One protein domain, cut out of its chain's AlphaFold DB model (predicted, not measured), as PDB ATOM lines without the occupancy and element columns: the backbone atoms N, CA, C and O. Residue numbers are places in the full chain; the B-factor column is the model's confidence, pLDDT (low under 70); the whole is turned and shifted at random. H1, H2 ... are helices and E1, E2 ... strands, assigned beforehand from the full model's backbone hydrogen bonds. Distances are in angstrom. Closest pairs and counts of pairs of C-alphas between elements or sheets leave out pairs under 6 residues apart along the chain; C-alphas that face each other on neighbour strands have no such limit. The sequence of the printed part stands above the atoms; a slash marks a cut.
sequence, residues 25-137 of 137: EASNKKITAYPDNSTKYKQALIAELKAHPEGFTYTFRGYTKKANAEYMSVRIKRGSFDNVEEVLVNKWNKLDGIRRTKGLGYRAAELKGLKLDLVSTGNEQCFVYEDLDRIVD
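What this domain is: This is residues 25 to 137 of the 137 residues of an uncharacterized protein of Mucilaginibacter mali (UniProt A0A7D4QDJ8). A strongly twisted sheet of five strands forms the core, made of a three-stranded meander, E1 E2 E3, and a two-stranded hairpin, E5 E6, joined by a short parallel pairing of E3 with E6. H1 and H2 form a helical hairpin towards one end of the longest axis, H2 covering E5 and E6; the short H3 lies at the other end, and the small pair E4 E7 is a second sheet next to E1. The 113 printed residues include three helices and seven strands, in the order H1 H2 E1 E2 E3 H3 E4 E5 E6 E7; the large sheet runs E1 E2 E3 E6 E5, mixed, and the class is mixed, helices and strands. The whole is compact, with a radius of gyration of the C-alphas of 13.6 A, and flat, spanning 39 by 32 by 18 A.

How they stand to each other: H1, residues 25 to 32, and H2, residues 39 to 51, are a helical hairpin; they touch, the C-alphas of Ile 31 and Ala 44 being closest at 5.2 A, and run opposite ways at a shallow tilt of 34.7 degrees, only just short of steep. E1, residues 57 to 66, bends by 56 degrees at residue 62 and forms an antiparallel hairpin with E2, residues 69 to 78, with N 59 and O 75 2.9 A apart. E2 and E3, residues 81 to 88, are the next antiparallel hairpin, with N 74 and O 85 at 2.9 A; E1 E2 E3 is a meander, each strand the antiparallel neighbour of the one before. H3, residues 96 to 101, only grazes the sheet with residues 98 to 101, as H1 does with residues 25 to 32. E4, residues 110 to 112, has its closest C-alpha to E1 at Glu 110, 4.5 A from that of Thr 59. E4 runs on into E5, residues 115 to 121, at 95 degrees. E5 and E6, residues 124 to 131, are an antiparallel hairpin, with N 119 and O 126 at 3.0 A. E6 is parallel to E3, with N 88 and O 127 at 2.8 A. H2 lies over E6 and E5 at a height over the sheet of 8.5 A, along the strands at 26 degrees to E5 on the local plane, making two layers, a helix on one face of a sheet. E6 runs on into E7, residues 134 to 136, at 90 degrees; E7 is antiparallel to E4, with N 110 and O 136 at 2.8 A. In H1, H2 and H3 every O i to N i+4 pair is within hydrogen-bond range.

Where its parts are: H1 begins at C-alpha 25 (-38.005, 19.597, 2.967). H2 is 18.3 A long, E1 25.8 A, E2 28.1 A, E3 21.3 A, E5 19.0 A and E6 22.0 A. E7 ends at C-alpha 136 (-54.570, -0.997, -2.855).

The domain as a whole: The C-alphas of Ala 26 and Arg 100, 39.6 A apart, are the two farthest apart. The printed part has no cut, no link is long, and no printed residue is under 70 in pLDDT.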
ATOM      1  N   GLU A  25     -39.073  19.058   3.821       80.19
ATOM      2  CA  GLU A  25     -38.005  19.597   2.967       80.19
ATOM      3  C   GLU A  25     -36.605  19.291   3.521       80.19
ATOM      4  O   GLU A  25     -35.717  18.891   2.767       80.19
ATOM      5  N   ALA A  26     -36.406  19.414   4.838       79.31
ATOM      6  CA  ALA A  26     -35.132  19.088   5.476       79.31
ATOM      7  C   ALA A  26     -34.777  17.594   5.354       79.31
ATOM      8  O   ALA A  26     -33.631  17.263   5.055       79.31
ATOM      9  N   SER A  27     -35.756  16.703   5.555       81.88
ATOM     10  CA  SER A  27     -35.609  15.252   5.358       81.88
ATOM     11  C   SER A  27     -35.248  14.920   3.903       81.88
ATOM     12  O   SER A  27     -34.228  14.277   3.654       81.88
ATOM     13  N   ASN A  28     -35.989  15.469   2.936       85.50
ATOM     14  CA  ASN A  28     -35.716  15.269   1.511       85.50
ATOM     15  C   ASN A  28     -34.302  15.732   1.138       85.50
ATOM     16  O   ASN A  28     -33.587  15.020   0.437       85.50
ATOM     17  N   LYS A  29     -33.853  16.874   1.678       86.62
ATOM     18  CA  LYS A  29     -32.501  17.396   1.443       86.62
ATOM     19  C   LYS A  29     -31.399  16.443   1.918       86.62
ATOM     20  O   LYS A  29     -30.344  16.409   1.294       86.62
ATOM     21  N   LYS A  30     -31.613  15.664   2.987       88.75
ATOM     22  CA  LYS A  30     -30.635  14.653   3.439       88.75
ATOM     23  C   LYS A  30     -30.472  13.519   2.429       88.75
ATOM     24  O   LYS A  30     -29.368  13.010   2.274       88.75
ATOM     25  N   ILE A  31     -31.554  13.140   1.750       90.69
ATOM     26  CA  ILE A  31     -31.543  12.092   0.725       90.69
ATOM     27  C   ILE A  31     -30.889  12.636  -0.551       90.69
ATOM     28  O   ILE A  31     -29.919  12.067  -1.047       90.69
ATOM     29  N   THR A  32     -31.363  13.785  -1.039       90.06
ATOM     30  CA  THR A  32     -30.940  14.373  -2.324       90.06
ATOM     31  C   THR A  32     -29.579  15.075  -2.272       90.06
ATOM     32  O   THR A  32     -29.142  15.644  -3.267       90.06
ATOM     33  N   ALA A  33     -28.904  15.083  -1.118       93.25
ATOM     34  CA  ALA A  33     -27.529  15.569  -0.992       93.25
ATOM     35  C   ALA A  33     -26.497  14.612  -1.614       93.25
ATOM     36  O   ALA A  33     -25.335  14.985  -1.779       93.25
ATOM     37  N   TYR A  34     -26.903  13.381  -1.933       93.62
ATOM     38  CA  TYR A  34     -26.045  12.357  -2.518       93.62
ATOM     39  C   TYR A  34     -26.494  12.019  -3.943       93.62
ATOM     40  O   TYR A  34     -27.687  12.102  -4.226       93.62
ATOM     41  N   PRO A  35     -25.572  11.602  -4.831       90.56
ATOM     42  CA  PRO A  35     -25.941  11.132  -6.160       90.56
ATOM     43  C   PRO A  35     -26.915   9.958  -6.088       90.56
ATOM     44  O   PRO A  35     -26.742   9.063  -5.247       90.56
ATOM     45  N   ASP A  36     -27.879   9.943  -7.005       87.06
ATOM     46  CA  ASP A  36     -28.842   8.855  -7.155       87.06
ATOM     47  C   ASP A  36     -28.126   7.502  -7.216       87.06
ATOM     48  O   ASP A  36     -27.040   7.364  -7.784       87.06
ATOM     49  N   ASN A  37     -28.737   6.491  -6.598       86.75
ATOM     50  CA  ASN A  37     -28.220   5.124  -6.496       86.75
ATOM     51  C   ASN A  37     -26.886   4.935  -5.751       86.75
ATOM     52  O   ASN A  37     -26.478   3.785  -5.560       86.75
ATOM     53  N   SER A  38     -26.229   5.997  -5.273       92.44
ATOM     54  CA  SER A  38     -25.022   5.860  -4.455       92.44
ATOM     55  C   SER A  38     -25.309   5.159  -3.121       92.44
ATOM     56  O   SER A  38     -26.412   5.222  -2.578       92.44
ATOM     57  N   THR A  39     -24.291   4.531  -2.533       93.06
ATOM     58  CA  THR A  39     -24.391   3.905  -1.203       93.06
ATOM     59  C   THR A  39     -24.919   4.883  -0.150       93.06
ATOM     60  O   THR A  39     -25.826   4.548   0.606       93.06
ATOM     61  N   LYS A  40     -24.414   6.124  -0.143       94.50
ATOM     62  CA  LYS A  40     -24.857   7.161   0.802       94.50
ATOM     63  C   LYS A  40     -26.314   7.567   0.575       94.50
ATOM     64  O   LYS A  40     -27.044   7.725   1.547       94.50
ATOM     65  N   TYR A  41     -26.748   7.672  -0.683       95.25
ATOM     66  CA  TYR A  41     -28.152   7.905  -1.026       95.25
ATOM     67  C   TYR A  41     -29.051   6.802  -0.459       95.25
ATOM     68  O   TYR A  41     -30.002   7.093   0.263       95.25
ATOM     69  N   LYS A  42     -28.715   5.531  -0.710       95.62
ATOM     70  CA  LYS A  42     -29.527   4.393  -0.253       95.62
ATOM     71  C   LYS A  42     -29.589   4.301   1.272       95.62
ATOM     72  O   LYS A  42     -30.653   4.035   1.826       95.62
ATOM     73  N   GLN A  43     -28.475   4.583   1.950       95.38
ATOM     74  CA  GLN A  43     -28.403   4.660   3.413       95.38
ATOM     75  C   GLN A  43     -29.248   5.804   3.982       95.38
ATOM     76  O   GLN A  43     -29.969   5.609   4.958       95.38
ATOM     77  N   ALA A  44     -29.192   6.988   3.369       95.62
ATOM     78  CA  ALA A  44     -30.015   8.120   3.779       95.62
ATOM     79  C   ALA A  44     -31.507   7.829   3.566       95.62
ATOM     80  O   ALA A  44     -32.310   8.059   4.468       95.62
ATOM     81  N   LEU A  45     -31.869   7.260   2.409       96.25
ATOM     82  CA  LEU A  45     -33.247   6.898   2.100       96.25
ATOM     83  C   LEU A  45     -33.778   5.867   3.100       96.25
ATOM     84  O   LEU A  45     -34.794   6.129   3.734       96.25
ATOM     85  N   ILE A  46     -33.082   4.743   3.318       96.31
ATOM     86  CA  ILE A  46     -33.575   3.702   4.233       96.31
ATOM     87  C   ILE A  46     -33.716   4.203   5.678       96.31
ATOM     88  O   ILE A  46     -34.651   3.805   6.372       96.31
ATOM     89  N   ALA A  47     -32.832   5.102   6.125       95.56
ATOM     90  CA  ALA A  47     -32.938   5.724   7.441       95.56
ATOM     91  C   ALA A  47     -34.211   6.579   7.562       95.56
ATOM     92  O   ALA A  47     -34.931   6.472   8.553       95.56
ATOM     93  N   GLU A  48     -34.528   7.375   6.538       95.00
ATOM     94  CA  GLU A  48     -35.741   8.196   6.513       95.00
ATOM     95  C   GLU A  48     -37.016   7.346   6.370       95.00
ATOM     96  O   GLU A  48     -38.006   7.640   7.041       95.00
ATOM     97  N   LEU A  49     -36.994   6.254   5.587       94.62
ATOM     98  CA  LEU A  49     -38.119   5.307   5.507       94.62
ATOM     99  C   LEU A  49     -38.414   4.672   6.877       94.62
ATOM    100  O   LEU A  49     -39.571   4.556   7.267       94.62
ATOM    101  N   LYS A  50     -37.372   4.291   7.630       94.38
ATOM    102  CA  LYS A  50     -37.511   3.693   8.968       94.38
ATOM    103  C   LYS A  50     -37.939   4.714  10.030       94.38
ATOM    104  O   LYS A  50     -38.711   4.369  10.918       94.38
ATOM    105  N   ALA A  51     -37.468   5.959   9.941       93.38
ATOM    106  CA  ALA A  51     -37.841   7.026  10.873       93.38
ATOM    107  C   ALA A  51     -39.276   7.542  10.652       93.38
ATOM    108  O   ALA A  51     -39.923   8.003  11.593       93.38
ATOM    109  N   HIS A  52     -39.772   7.476   9.413       92.00
ATOM    110  CA  HIS A  52     -41.071   8.018   9.015       92.00
ATOM    111  C   HIS A  52     -41.850   7.043   8.113       92.00
ATOM    112  O   HIS A  52     -42.150   7.389   6.970       92.00
ATOM    113  N   PRO A  53     -42.220   5.847   8.607       87.44
ATOM    114  CA  PRO A  53     -42.811   4.783   7.785       87.44
ATOM    115  C   PRO A  53     -44.144   5.176   7.129       87.44
ATOM    116  O   PRO A  53     -44.440   4.742   6.022       87.44
ATOM    117  N   GLU A  54     -44.927   6.043   7.772       90.31
ATOM    118  CA  GLU A  54     -46.194   6.561   7.229       90.31
ATOM    119  C   GLU A  54     -46.016   7.842   6.396       90.31
ATOM    120  O   GLU A  54     -46.972   8.380   5.843       90.31
ATOM    121  N   GLY A  55     -44.789   8.366   6.310       91.62
ATOM    122  CA  GLY A  55     -44.486   9.614   5.612       91.62
ATOM    123  C   GLY A  55     -44.333   9.463   4.100       91.62
ATOM    124  O   GLY A  55     -44.220  10.478   3.412       91.62
ATOM    125  N   PHE A  56     -44.299   8.233   3.588       95.50
ATOM    126  CA  PHE A  56     -44.037   7.932   2.186       95.50
ATOM    127  C   PHE A  56     -45.202   7.176   1.550       95.50
ATOM    128  O   PHE A  56     -45.793   6.278   2.144       95.50
ATOM    129  N   THR A  57     -45.491   7.518   0.297       97.44
ATOM    130  CA  THR A  57     -46.375   6.744  -0.572       97.44
ATOM    131  C   THR A  57     -45.529   5.860  -1.475       97.44
ATOM    132  O   THR A  57     -44.587   6.338  -2.114       97.44
ATOM    133  N   TYR A  58     -45.899   4.585  -1.554       98.12
ATOM    134  CA  TYR A  58     -45.222   3.591  -2.376       98.12
ATOM    135  C   TYR A  58     -46.161   3.110  -3.467       98.12
ATOM    136  O   TYR A  58     -47.252   2.628  -3.180       98.12
ATOM    137  N   THR A  59     -45.738   3.205  -4.720       98.31
ATOM    138  CA  THR A  59     -46.565   2.797  -5.854       98.31
ATOM    139  C   THR A  59     -45.815   1.810  -6.729       98.31
ATOM    140  O   THR A  59     -44.693   2.082  -7.164       98.31
ATOM    141  N   PHE A  60     -46.441   0.678  -7.038       98.44
ATOM    142  CA  PHE A  60     -45.877  -0.307  -7.946       98.44
ATOM    143  C   PHE A  60     -45.799   0.245  -9.376       98.44
ATOM    144  O   PHE A  60     -46.766   0.783  -9.924       98.44
ATOM    145  N   ARG A  61     -44.630   0.112 -10.006       98.25
ATOM    146  CA  ARG A  61     -44.377   0.583 -11.377       98.25
ATOM    147  C   ARG A  61     -44.124  -0.547 -12.353       98.25
ATOM    148  O   ARG A  61     -44.503  -0.427 -13.518       98.25
ATOM    149  N   GLY A  62     -43.505  -1.631 -11.905       97.69
ATOM    150  CA  GLY A  62     -43.147  -2.714 -12.802       97.69
ATOM    151  C   GLY A  62     -42.510  -3.897 -12.103       97.69
ATOM    152  O   GLY A  62     -42.082  -3.819 -10.955       97.69
ATOM    153  N   TYR A  63     -42.465  -4.993 -12.847       97.69
ATOM    154  CA  TYR A  63     -41.815  -6.236 -12.480       97.69
ATOM    155  C   TYR A  63     -40.707  -6.505 -13.492       97.69
ATOM    156  O   TYR A  63     -40.951  -6.441 -14.700       97.69
ATOM    157  N   THR A  64     -39.524  -6.863 -13.005       96.88
ATOM    158  CA  THR A  64     -38.388  -7.231 -13.851       96.88
ATOM    159  C   THR A  64     -37.724  -8.476 -13.287       96.88
ATOM    160  O   THR A  64     -37.576  -8.623 -12.077       96.88
ATOM    161  N   LYS A  65     -37.275  -9.374 -14.163       96.12
ATOM    162  CA  LYS A  65     -36.425 -10.506 -13.790       96.12
ATOM    163  C   LYS A  65     -35.064 -10.339 -14.455       96.12
ATOM    164  O   LYS A  65     -35.005 -10.203 -15.675       96.12
ATOM    165  N   LYS A  66     -33.988 -10.345 -13.666       93.31
ATOM    166  CA  LYS A  66     -32.600 -10.271 -14.149       93.31
ATOM    167  C   LYS A  66     -31.872 -11.530 -13.689       93.31
ATOM    168  O   LYS A  66     -31.747 -11.768 -12.490       93.31
ATOM    169  N   ALA A  67     -31.430 -12.355 -14.638       89.00
ATOM    170  CA  ALA A  67     -30.902 -13.693 -14.366       89.00
ATOM    171  C   ALA A  67     -31.861 -14.514 -13.467       89.00
ATOM    172  O   ALA A  67     -32.987 -14.810 -13.873       89.00
ATOM    173  N   ASN A  68     -31.435 -14.836 -12.243       89.94
ATOM    174  CA  ASN A  68     -32.204 -15.621 -11.273       89.94
ATOM    175  C   ASN A  68     -32.845 -14.779 -10.156       89.94
ATOM    176  O   ASN A  68     -33.434 -15.350  -9.244       89.94
ATOM    177  N   ALA A  69     -32.762 -13.450 -10.235       94.50
ATOM    178  CA  ALA A  69     -33.339 -12.538  -9.256       94.50
ATOM    179  C   ALA A  69     -34.565 -11.807  -9.823       94.50
ATOM    180  O   ALA A  69     -34.606 -11.423 -10.999       94.50
ATOM    181  N   GLU A  70     -35.575 -11.630  -8.975       97.06
ATOM    182  CA  GLU A  70     -36.831 -10.963  -9.311       97.06
ATOM    183  C   GLU A  70     -36.906  -9.623  -8.573       97.06
ATOM    184  O   GLU A  70     -36.579  -9.531  -7.390       97.06
ATOM    185  N   TYR A  71     -37.318  -8.581  -9.288       97.56
ATOM    186  CA  TYR A  71     -37.323  -7.206  -8.813       97.56
ATOM    187  C   TYR A  71     -38.677  -6.556  -9.059       97.56
ATOM    188  O   TYR A  71     -39.361  -6.829 -10.052       97.56
ATOM    189  N   MET A  72     -39.014  -5.624  -8.181       97.62
ATOM    190  CA  MET A  72     -40.104  -4.681  -8.365       97.62
ATOM    191  C   MET A  72     -39.545  -3.266  -8.486       97.62
ATOM    192  O   MET A  72     -38.673  -2.860  -7.723       97.62
ATOM    193  N   SER A  73     -40.059  -2.506  -9.448       98.12
ATOM    194  CA  SER A  73     -39.824  -1.069  -9.529       98.12
ATOM    195  C   SER A  73     -40.880  -0.364  -8.689       98.12
ATOM    196  O   SER A  73     -42.077  -0.488  -8.965       98.12
ATOM    197  N   VAL A  74     -40.450   0.373  -7.670       98.31
ATOM    198  CA  VAL A  74     -41.328   1.055  -6.716       98.31
ATOM    199  C   VAL A  74     -41.082   2.545  -6.800       98.31
ATOM    200  O   VAL A  74     -39.970   3.010  -6.583       98.31
ATOM    201  N   ARG A  75     -42.131   3.309  -7.089       98.25
ATOM    202  CA  ARG A  75     -42.099   4.757  -6.917       98.25
ATOM    203  C   ARG A  75     -42.249   5.073  -5.434       98.25
ATOM    204  O   ARG A  75     -43.235   4.650  -4.837       98.25
ATOM    205  N   ILE A  76     -41.309   5.821  -4.877       97.38
ATOM    206  CA  ILE A  76     -41.302   6.285  -3.492       97.38
ATOM    207  C   ILE A  76     -41.501   7.797  -3.510       97.38
ATOM    208  O   ILE A  76     -40.704   8.524  -4.105       97.38
ATOM    209  N   LYS A  77     -42.573   8.275  -2.874       95.50
ATOM    210  CA  LYS A  77     -42.954   9.690  -2.906       95.50
ATOM    211  C   LYS A  77     -43.174  10.262  -1.510       95.50
ATOM    212  O   LYS A  77     -43.896   9.673  -0.711       95.50
ATOM    213  N   ARG A  78     -42.608  11.445  -1.246       92.88
ATOM    214  CA  ARG A  78     -42.866  12.256  -0.043       92.88
ATOM    215  C   ARG A  78     -42.603  13.736  -0.313       92.88
ATOM    216  O   ARG A  78     -41.464  14.165  -0.493       92.88
ATOM    217  N   GLY A  79     -43.658  14.547  -0.306       88.69
ATOM    218  CA  GLY A  79     -43.544  15.967  -0.645       88.69
ATOM    219  C   GLY A  79     -42.955  16.161  -2.048       88.69
ATOM    220  O   GLY A  79     -43.540  15.707  -3.028       88.69
ATOM    221  N   SER A  80     -41.800  16.826  -2.128       88.31
ATOM    222  CA  SER A  80     -41.048  17.041  -3.373       88.31
ATOM    223  C   SER A  80     -40.150  15.870  -3.794       88.31
ATOM    224  O   SER A  80     -39.672  15.869  -4.923       88.31
ATOM    225  N   PHE A  81     -39.900  14.898  -2.912       91.44
ATOM    226  CA  PHE A  81     -39.121  13.703  -3.232       91.44
ATOM    227  C   PHE A  81     -40.000  12.701  -3.980       91.44
ATOM    228  O   PHE A  81     -41.095  12.375  -3.514       91.44
ATOM    229  N   ASP A  82     -39.532  12.241  -5.139       94.56
ATOM    230  CA  ASP A  82     -40.304  11.411  -6.060       94.56
ATOM    231  C   ASP A  82     -39.367  10.610  -6.983       94.56
ATOM    232  O   ASP A  82     -39.047  11.045  -8.088       94.56
ATOM    233  N   ASN A  83     -38.921   9.443  -6.512       95.62
ATOM    234  CA  ASN A  83     -37.951   8.593  -7.209       95.62
ATOM    235  C   ASN A  83     -38.491   7.173  -7.412       95.62
ATOM    236  O   ASN A  83     -39.379   6.720  -6.688       95.62
ATOM    237  N   VAL A  84     -37.967   6.458  -8.412       97.38
ATOM    238  CA  VAL A  84     -38.278   5.041  -8.651       97.38
ATOM    239  C   VAL A  84     -37.068   4.197  -8.286       97.38
ATOM    240  O   VAL A  84     -36.013   4.342  -8.891       97.38
ATOM    241  N   GLU A  85     -37.255   3.284  -7.340       97.12
ATOM    242  CA  GLU A  85     -36.224   2.373  -6.856       97.12
ATOM    243  C   GLU A  85     -36.460   0.951  -7.368       97.12
ATOM    244  O   GLU A  85     -37.602   0.487  -7.461       97.12
ATOM    245  N   GLU A  86     -35.377   0.236  -7.673       96.50
ATOM    246  CA  GLU A  86     -35.423  -1.214  -7.867       96.50
ATOM    247  C   GLU A  86     -35.280  -1.924  -6.519       96.50
ATOM    248  O   GLU A  86     -34.300  -1.741  -5.796       96.50
ATOM    249  N   VAL A  87     -36.258  -2.769  -6.206       97.56
ATOM    250  CA  VAL A  87     -36.325  -3.536  -4.964       97.56
ATOM    251  C   VAL A  87     -36.249  -5.019  -5.299       97.56
ATOM    252  O   VAL A  87     -37.057  -5.529  -6.074       97.56
ATOM    253  N   LEU A  88     -35.277  -5.713  -4.712       96.94
ATOM    254  CA  LEU A  88     -35.127  -7.160  -4.809       96.94
ATOM    255  C   LEU A  88     -36.230  -7.862  -4.007       96.94
ATOM    256  O   LEU A  88     -36.459  -7.537  -2.841       96.94
ATOM    257  N   VAL A  89     -36.880  -8.857  -4.607       97.06
ATOM    258  CA  VAL A  89     -37.967  -9.615  -3.976       97.06
ATOM    259  C   VAL A  89     -37.546 -11.069  -3.785       97.06
ATOM    260  O   VAL A  89     -37.668 -11.900  -4.681       97.06
ATOM    261  N   ASN A  90     -37.062 -11.381  -2.581       94.19
ATOM    262  CA  ASN A  90     -36.644 -12.740  -2.210       94.19
ATOM    263  C   ASN A  90     -37.784 -13.574  -1.606       94.19
ATOM    264  O   ASN A  90     -37.716 -14.801  -1.565       94.19
ATOM    265  N   LYS A  91     -38.842 -12.907  -1.139       94.75
ATOM    266  CA  LYS A  91     -40.054 -13.514  -0.585       94.75
ATOM    267  C   LYS A  91     -41.270 -12.836  -1.196       94.75
ATOM    268  O   LYS A  91     -41.328 -11.617  -1.267       94.75
ATOM    269  N   TRP A  92     -42.242 -13.633  -1.619       94.75
ATOM    270  CA  TRP A  92     -43.429 -13.145  -2.331       94.75
ATOM    271  C   TRP A  92     -44.687 -13.084  -1.464       94.75
ATOM    272  O   TRP A  92     -45.779 -12.856  -1.975       94.75
ATOM    273  N   ASN A  93     -44.537 -13.225  -0.145       93.62
ATOM    274  CA  ASN A  93     -45.638 -13.075   0.803       93.62
ATOM    275  C   ASN A  93     -46.364 -11.735   0.577       93.62
ATOM    276  O   ASN A  93     -45.711 -10.693   0.521       93.62
ATOM    277  N   LYS A  94     -47.697 -11.790   0.416       96.75
ATOM    278  CA  LYS A  94     -48.595 -10.657   0.088       96.75
ATOM    279  C   LYS A  94     -48.366 -10.003  -1.282       96.75
ATOM    280  O   LYS A  94     -49.073  -9.064  -1.635       96.75
ATOM    281  N   LEU A  95     -47.436 -10.525  -2.079       97.06
ATOM    282  CA  LEU A  95     -47.116 -10.073  -3.434       97.06
ATOM    283  C   LEU A  95     -47.389 -11.158  -4.495       97.06
ATOM    284  O   LEU A  95     -47.077 -10.961  -5.668       97.06
ATOM    285  N   ASP A  96     -47.983 -12.296  -4.120       95.50
ATOM    286  CA  ASP A  96     -48.199 -13.444  -5.015       95.50
ATOM    287  C   ASP A  96     -48.971 -13.070  -6.285       95.50
ATOM    288  O   ASP A  96     -48.664 -13.548  -7.379       95.50
ATOM    289  N   GLY A  97     -49.945 -12.164  -6.154       95.94
ATOM    290  CA  GLY A  97     -50.688 -11.607  -7.279       95.94
ATOM    291  C   GLY A  97     -49.775 -10.910  -8.287       95.94
ATOM    292  O   GLY A  97     -49.803 -11.258  -9.468       95.94
ATOM    293  N   ILE A  98     -48.914 -10.005  -7.808       96.81
ATOM    294  CA  ILE A  98     -47.922  -9.291  -8.624       96.81
ATOM    295  C   ILE A  98     -46.963 -10.281  -9.287       96.81
ATOM    296  O   ILE A  98     -46.700 -10.160 -10.486       96.81
ATOM    297  N   ARG A  99     -46.471 -11.287  -8.550       96.62
ATOM    298  CA  ARG A  99     -45.575 -12.311  -9.106       96.62
ATOM    299  C   ARG A  99     -46.234 -13.077 -10.245       96.62
ATOM    300  O   ARG A  99     -45.679 -13.187 -11.337       96.62
ATOM    301  N   ARG A 100     -47.435 -13.604  -9.986       97.00
ATOM    302  CA  ARG A 100     -48.184 -14.472 -10.902       97.00
ATOM    303  C   ARG A 100     -48.517 -13.755 -12.202       97.00
ATOM    304  O   ARG A 100     -48.414 -14.354 -13.269       97.00
ATOM    305  N   THR A 101     -48.895 -12.481 -12.124       97.00
ATOM    306  CA  THR A 101     -49.248 -11.684 -13.304       97.00
ATOM    307  C   THR A 101     -48.056 -10.953 -13.916       97.00
ATOM    308  O   THR A 101     -48.233 -10.232 -14.896       97.00
ATOM    309  N   LYS A 102     -46.844 -11.113 -13.362       96.50
ATOM    310  CA  LYS A 102     -45.651 -10.339 -13.744       96.50
ATOM    311  C   LYS A 102     -45.937  -8.829 -13.732       96.50
ATOM    312  O   LYS A 102     -45.547  -8.095 -14.638       96.50
ATOM    313  N   GLY A 103     -46.683  -8.377 -12.724       95.50
ATOM    314  CA  GLY A 103     -47.090  -6.985 -12.532       95.50
ATOM    315  C   GLY A 103     -48.256  -6.500 -13.402       95.50
ATOM    316  O   GLY A 103     -48.652  -5.340 -13.272       95.50
ATOM    317  N   LEU A 104     -48.828  -7.334 -14.278       95.12
ATOM    318  CA  LEU A 104     -50.029  -6.962 -15.033       95.12
ATOM    319  C   LEU A 104     -51.227  -6.816 -14.085       95.12
ATOM    320  O   LEU A 104     -51.449  -7.673 -13.231       95.12
ATOM    321  N   GLY A 105     -51.977  -5.724 -14.238       94.88
ATOM    322  CA  GLY A 105     -53.112  -5.388 -13.371       94.88
ATOM    323  C   GLY A 105     -52.741  -4.749 -12.030       94.88
ATOM    324  O   GLY A 105     -53.635  -4.470 -11.260       94.88
ATOM    325  N   TYR A 106     -51.455  -4.501 -11.753       96.31
ATOM    326  CA  TYR A 106     -51.009  -3.843 -10.511       96.31
ATOM    327  C   TYR A 106     -50.262  -2.532 -10.765       96.31
ATOM    328  O   TYR A 106     -49.721  -1.920  -9.845       96.31
ATOM    329  N   ARG A 107     -50.148  -2.100 -12.028       94.19
ATOM    330  CA  ARG A 107     -49.471  -0.843 -12.364       94.19
ATOM    331  C   ARG A 107     -50.208   0.306 -11.693       94.19
ATOM    332  O   ARG A 107     -51.396   0.463 -11.914       94.19
ATOM    333  N   ALA A 108     -49.464   1.131 -10.968       95.88
ATOM    334  CA  ALA A 108     -49.991   2.218 -10.152       95.88
ATOM    335  C   ALA A 108     -50.719   1.802  -8.859       95.88
ATOM    336  O   ALA A 108     -51.127   2.695  -8.122       95.88
ATOM    337  N   ALA A 109     -50.781   0.507  -8.524       98.00
ATOM    338  CA  ALA A 109     -51.293   0.063  -7.231       98.00
ATOM    339  C   ALA A 109     -50.400   0.575  -6.091       98.00
ATOM    340  O   ALA A 109     -49.162   0.559  -6.182       98.00
ATOM    341  N   GLU A 110     -51.020   1.029  -5.009       98.19
ATOM    342  CA  GLU A 110     -50.326   1.455  -3.802       98.19
ATOM    343  C   GLU A 110     -49.906   0.235  -2.974       98.19
ATOM    344  O   GLU A 110     -50.690  -0.674  -2.698       98.19
ATOM    345  N   LEU A 111     -48.645   0.229  -2.551       97.94
ATOM    346  CA  LEU A 111     -48.063  -0.782  -1.677       97.94
ATOM    347  C   LEU A 111     -48.099  -0.246  -0.245       97.94
ATOM    348  O   LEU A 111     -47.102   0.257   0.278       97.94
ATOM    349  N   LYS A 112     -49.282  -0.279   0.371       97.75
ATOM    350  CA  LYS A 112     -49.504   0.354   1.670       97.75
ATOM    351  C   LYS A 112     -48.647  -0.317   2.746       97.75
ATOM    352  O   LYS A 112     -48.661  -1.542   2.885       97.75
ATOM    353  N   GLY A 113     -47.927   0.500   3.514       96.38
ATOM    354  CA  GLY A 113     -47.066   0.027   4.600       96.38
ATOM    355  C   GLY A 113     -45.862  -0.783   4.115       96.38
ATOM    356  O   GLY A 113     -45.412  -1.673   4.831       96.38
ATOM    357  N   LEU A 114     -45.367  -0.523   2.897       97.81
ATOM    358  CA  LEU A 114     -44.190  -1.199   2.353       97.81
ATOM    359  C   LEU A 114     -42.981  -1.027   3.280       97.81
ATOM    360  O   LEU A 114     -42.545   0.086   3.572       97.81
ATOM    361  N   LYS A 115     -42.404  -2.153   3.689       97.38
ATOM    362  CA  LYS A 115     -41.177  -2.237   4.475       97.38
ATOM    363  C   LYS A 115     -40.063  -2.732   3.576       97.38
ATOM    364  O   LYS A 115     -40.179  -3.770   2.921       97.38
ATOM    365  N   LEU A 116     -38.983  -1.967   3.567       97.38
ATOM    366  CA  LEU A 116     -37.763  -2.280   2.845       97.38
ATOM    367  C   LEU A 116     -36.625  -2.450   3.842       97.38
ATOM    368  O   LEU A 116     -36.636  -1.848   4.921       97.38
ATOM    369  N   ASP A 117     -35.617  -3.205   3.436       96.56
ATOM    370  CA  ASP A 117     -34.303  -3.174   4.058       96.56
ATOM    371  C   ASP A 117     -33.208  -2.916   3.022       96.56
ATOM    372  O   ASP A 117     -33.469  -2.864   1.817       96.56
ATOM    373  N   LEU A 118     -31.984  -2.713   3.501       95.88
ATOM    374  CA  LEU A 118     -30.810  -2.492   2.672       95.88
ATOM    375  C   LEU A 118     -29.776  -3.579   2.957       95.88
ATOM    376  O   LEU A 118     -29.217  -3.636   4.051       95.88
ATOM    377  N   VAL A 119     -29.496  -4.418   1.962       94.31
ATOM    378  CA  VAL A 119     -28.472  -5.467   2.069       94.31
ATOM    379  C   VAL A 119     -27.258  -5.113   1.227       94.31
ATOM    380  O   VAL A 119     -27.373  -4.436   0.204       94.31
ATOM    381  N   SER A 120     -26.090  -5.591   1.649       90.19
ATOM    382  CA  SER A 120     -24.859  -5.476   0.869       90.19
ATOM    383  C   SER A 120     -24.668  -6.727   0.015       90.19
ATOM    384  O   SER A 120     -24.644  -7.844   0.533       90.19
ATOM    385  N   THR A 121     -24.484  -6.533  -1.285       81.81
ATOM    386  CA  THR A 121     -24.187  -7.589  -2.257       81.81
ATOM    387  C   THR A 121     -22.868  -7.238  -2.935       81.81
ATOM    388  O   THR A 121     -22.816  -6.437  -3.867       81.81
ATOM    389  N   GLY A 122     -21.768  -7.784  -2.410       83.06
ATOM    390  CA  GLY A 122     -20.420  -7.374  -2.810       83.06
ATOM    391  C   GLY A 122     -20.153  -5.911  -2.444       83.06
ATOM    392  O   GLY A 122     -20.237  -5.541  -1.274       83.06
ATOM    393  N   ASN A 123     -19.854  -5.084  -3.449       81.00
ATOM    394  CA  ASN A 123     -19.562  -3.655  -3.281       81.00
ATOM    395  C   ASN A 123     -20.799  -2.753  -3.425       81.00
ATOM    396  O   ASN A 123     -20.687  -1.532  -3.311       81.00
ATOM    397  N   GLU A 124     -21.970  -3.331  -3.691       85.00
ATOM    398  CA  GLU A 124     -23.209  -2.592  -3.911       85.00
ATOM    399  C   GLU A 124     -24.187  -2.796  -2.756       85.00
ATOM    400  O   GLU A 124     -24.201  -3.837  -2.101       85.00
ATOM    401  N   GLN A 125     -25.041  -1.799  -2.525       92.50
ATOM    402  CA  GLN A 125     -26.183  -1.937  -1.628       92.50
ATOM    403  C   GLN A 125     -27.480  -2.025  -2.428       92.50
ATOM    404  O   GLN A 125     -27.694  -1.248  -3.363       92.50
ATOM    405  N   CYS A 126     -28.354  -2.951  -2.055       92.75
ATOM    406  CA  CYS A 126     -29.605  -3.234  -2.747       92.75
ATOM    407  C   CYS A 126     -30.780  -3.120  -1.779       92.75
ATOM    408  O   CYS A 126     -30.719  -3.648  -0.668       92.75
ATOM    409  N   PHE A 127     -31.857  -2.460  -2.211       97.12
ATOM    410  CA  PHE A 127     -33.115  -2.511  -1.476       97.12
ATOM    411  C   PHE A 127     -33.713  -3.908  -1.588       97.12
ATOM    412  O   PHE A 127     -33.743  -4.484  -2.677       97.12
ATOM    413  N   VAL A 128     -34.210  -4.435  -0.474       97.38
ATOM    414  CA  VAL A 128     -34.861  -5.745  -0.404       97.38
ATOM    415  C   VAL A 128     -36.240  -5.581   0.205       97.38
ATOM    416  O   VAL A 128     -36.421  -4.850   1.175       97.38
ATOM    417  N   TYR A 129     -37.218  -6.257  -0.389       98.00
ATOM    418  CA  TYR A 129     -38.569  -6.330   0.140       98.00
ATOM    419  C   TYR A 129     -38.607  -7.134   1.444       98.00
ATOM    420  O   TYR A 129     -38.205  -8.302   1.475       98.00
ATOM    421  N   GLU A 130     -39.162  -6.526   2.492       96.94
ATOM    422  CA  GLU A 130     -39.385  -7.183   3.776       96.94
ATOM    423  C   GLU A 130     -40.848  -7.582   3.980       96.94
ATOM    424  O   GLU A 130     -41.146  -8.748   4.244       96.94
ATOM    425  N   ASP A 131     -41.768  -6.629   3.885       97.62
ATOM    426  CA  ASP A 131     -43.193  -6.870   4.107       97.62
ATOM    427  C   ASP A 131     -44.021  -5.700   3.560       97.62
ATOM    428  O   ASP A 131     -43.481  -4.657   3.192       97.62
ATOM    429  N   LEU A 132     -45.339  -5.851   3.533       97.44
ATOM    430  CA  LEU A 132     -46.293  -4.763   3.334       97.44
ATOM    431  C   LEU A 132     -47.584  -5.051   4.101       97.44
ATOM    432  O   LEU A 132     -47.866  -6.198   4.449       97.44
ATOM    433  N   ASP A 133     -48.401  -4.035   4.350       97.00
ATOM    434  CA  ASP A 133     -49.684  -4.242   5.025       97.00
ATOM    435  C   ASP A 133     -50.719  -4.796   4.044       97.00
ATOM    436  O   ASP A 133     -51.336  -5.831   4.298       97.00
ATOM    437  N   ARG A 134     -50.895  -4.114   2.904       97.00
ATOM    438  CA  ARG A 134     -51.772  -4.551   1.806       97.00
ATOM    439  C   ARG A 134     -51.479  -3.819   0.498       97.00
ATOM    440  O   ARG A 134     -50.896  -2.738   0.499       97.00
ATOM    441  N   ILE A 135     -51.960  -4.383  -0.603       97.69
ATOM    442  CA  ILE A 135     -52.009  -3.718  -1.909       97.69
ATOM    443  C   ILE A 135     -53.363  -3.006  -2.035       97.69
ATOM    444  O   ILE A 135     -54.388  -3.581  -1.667       97.69
ATOM    445  N   VAL A 136     -53.361  -1.765  -2.522       95.75
ATOM    446  CA  VAL A 136     -54.570  -0.997  -2.855       95.75
ATOM    447  C   VAL A 136     -54.531  -0.683  -4.349       95.75
ATOM    448  O   VAL A 136     -53.581  -0.054  -4.810       95.75
ATOM    449  N   ASP A 137     -55.533  -1.156  -5.083       75.88
ATOM    450  CA  ASP A 137     -55.737  -0.967  -6.528       75.88
ATOM    451  C   ASP A 137     -57.068  -0.238  -6.755       75.88
ATOM    452  O   ASP A 137     -58.040  -0.586  -6.039       75.88
TER     453      ASP A 137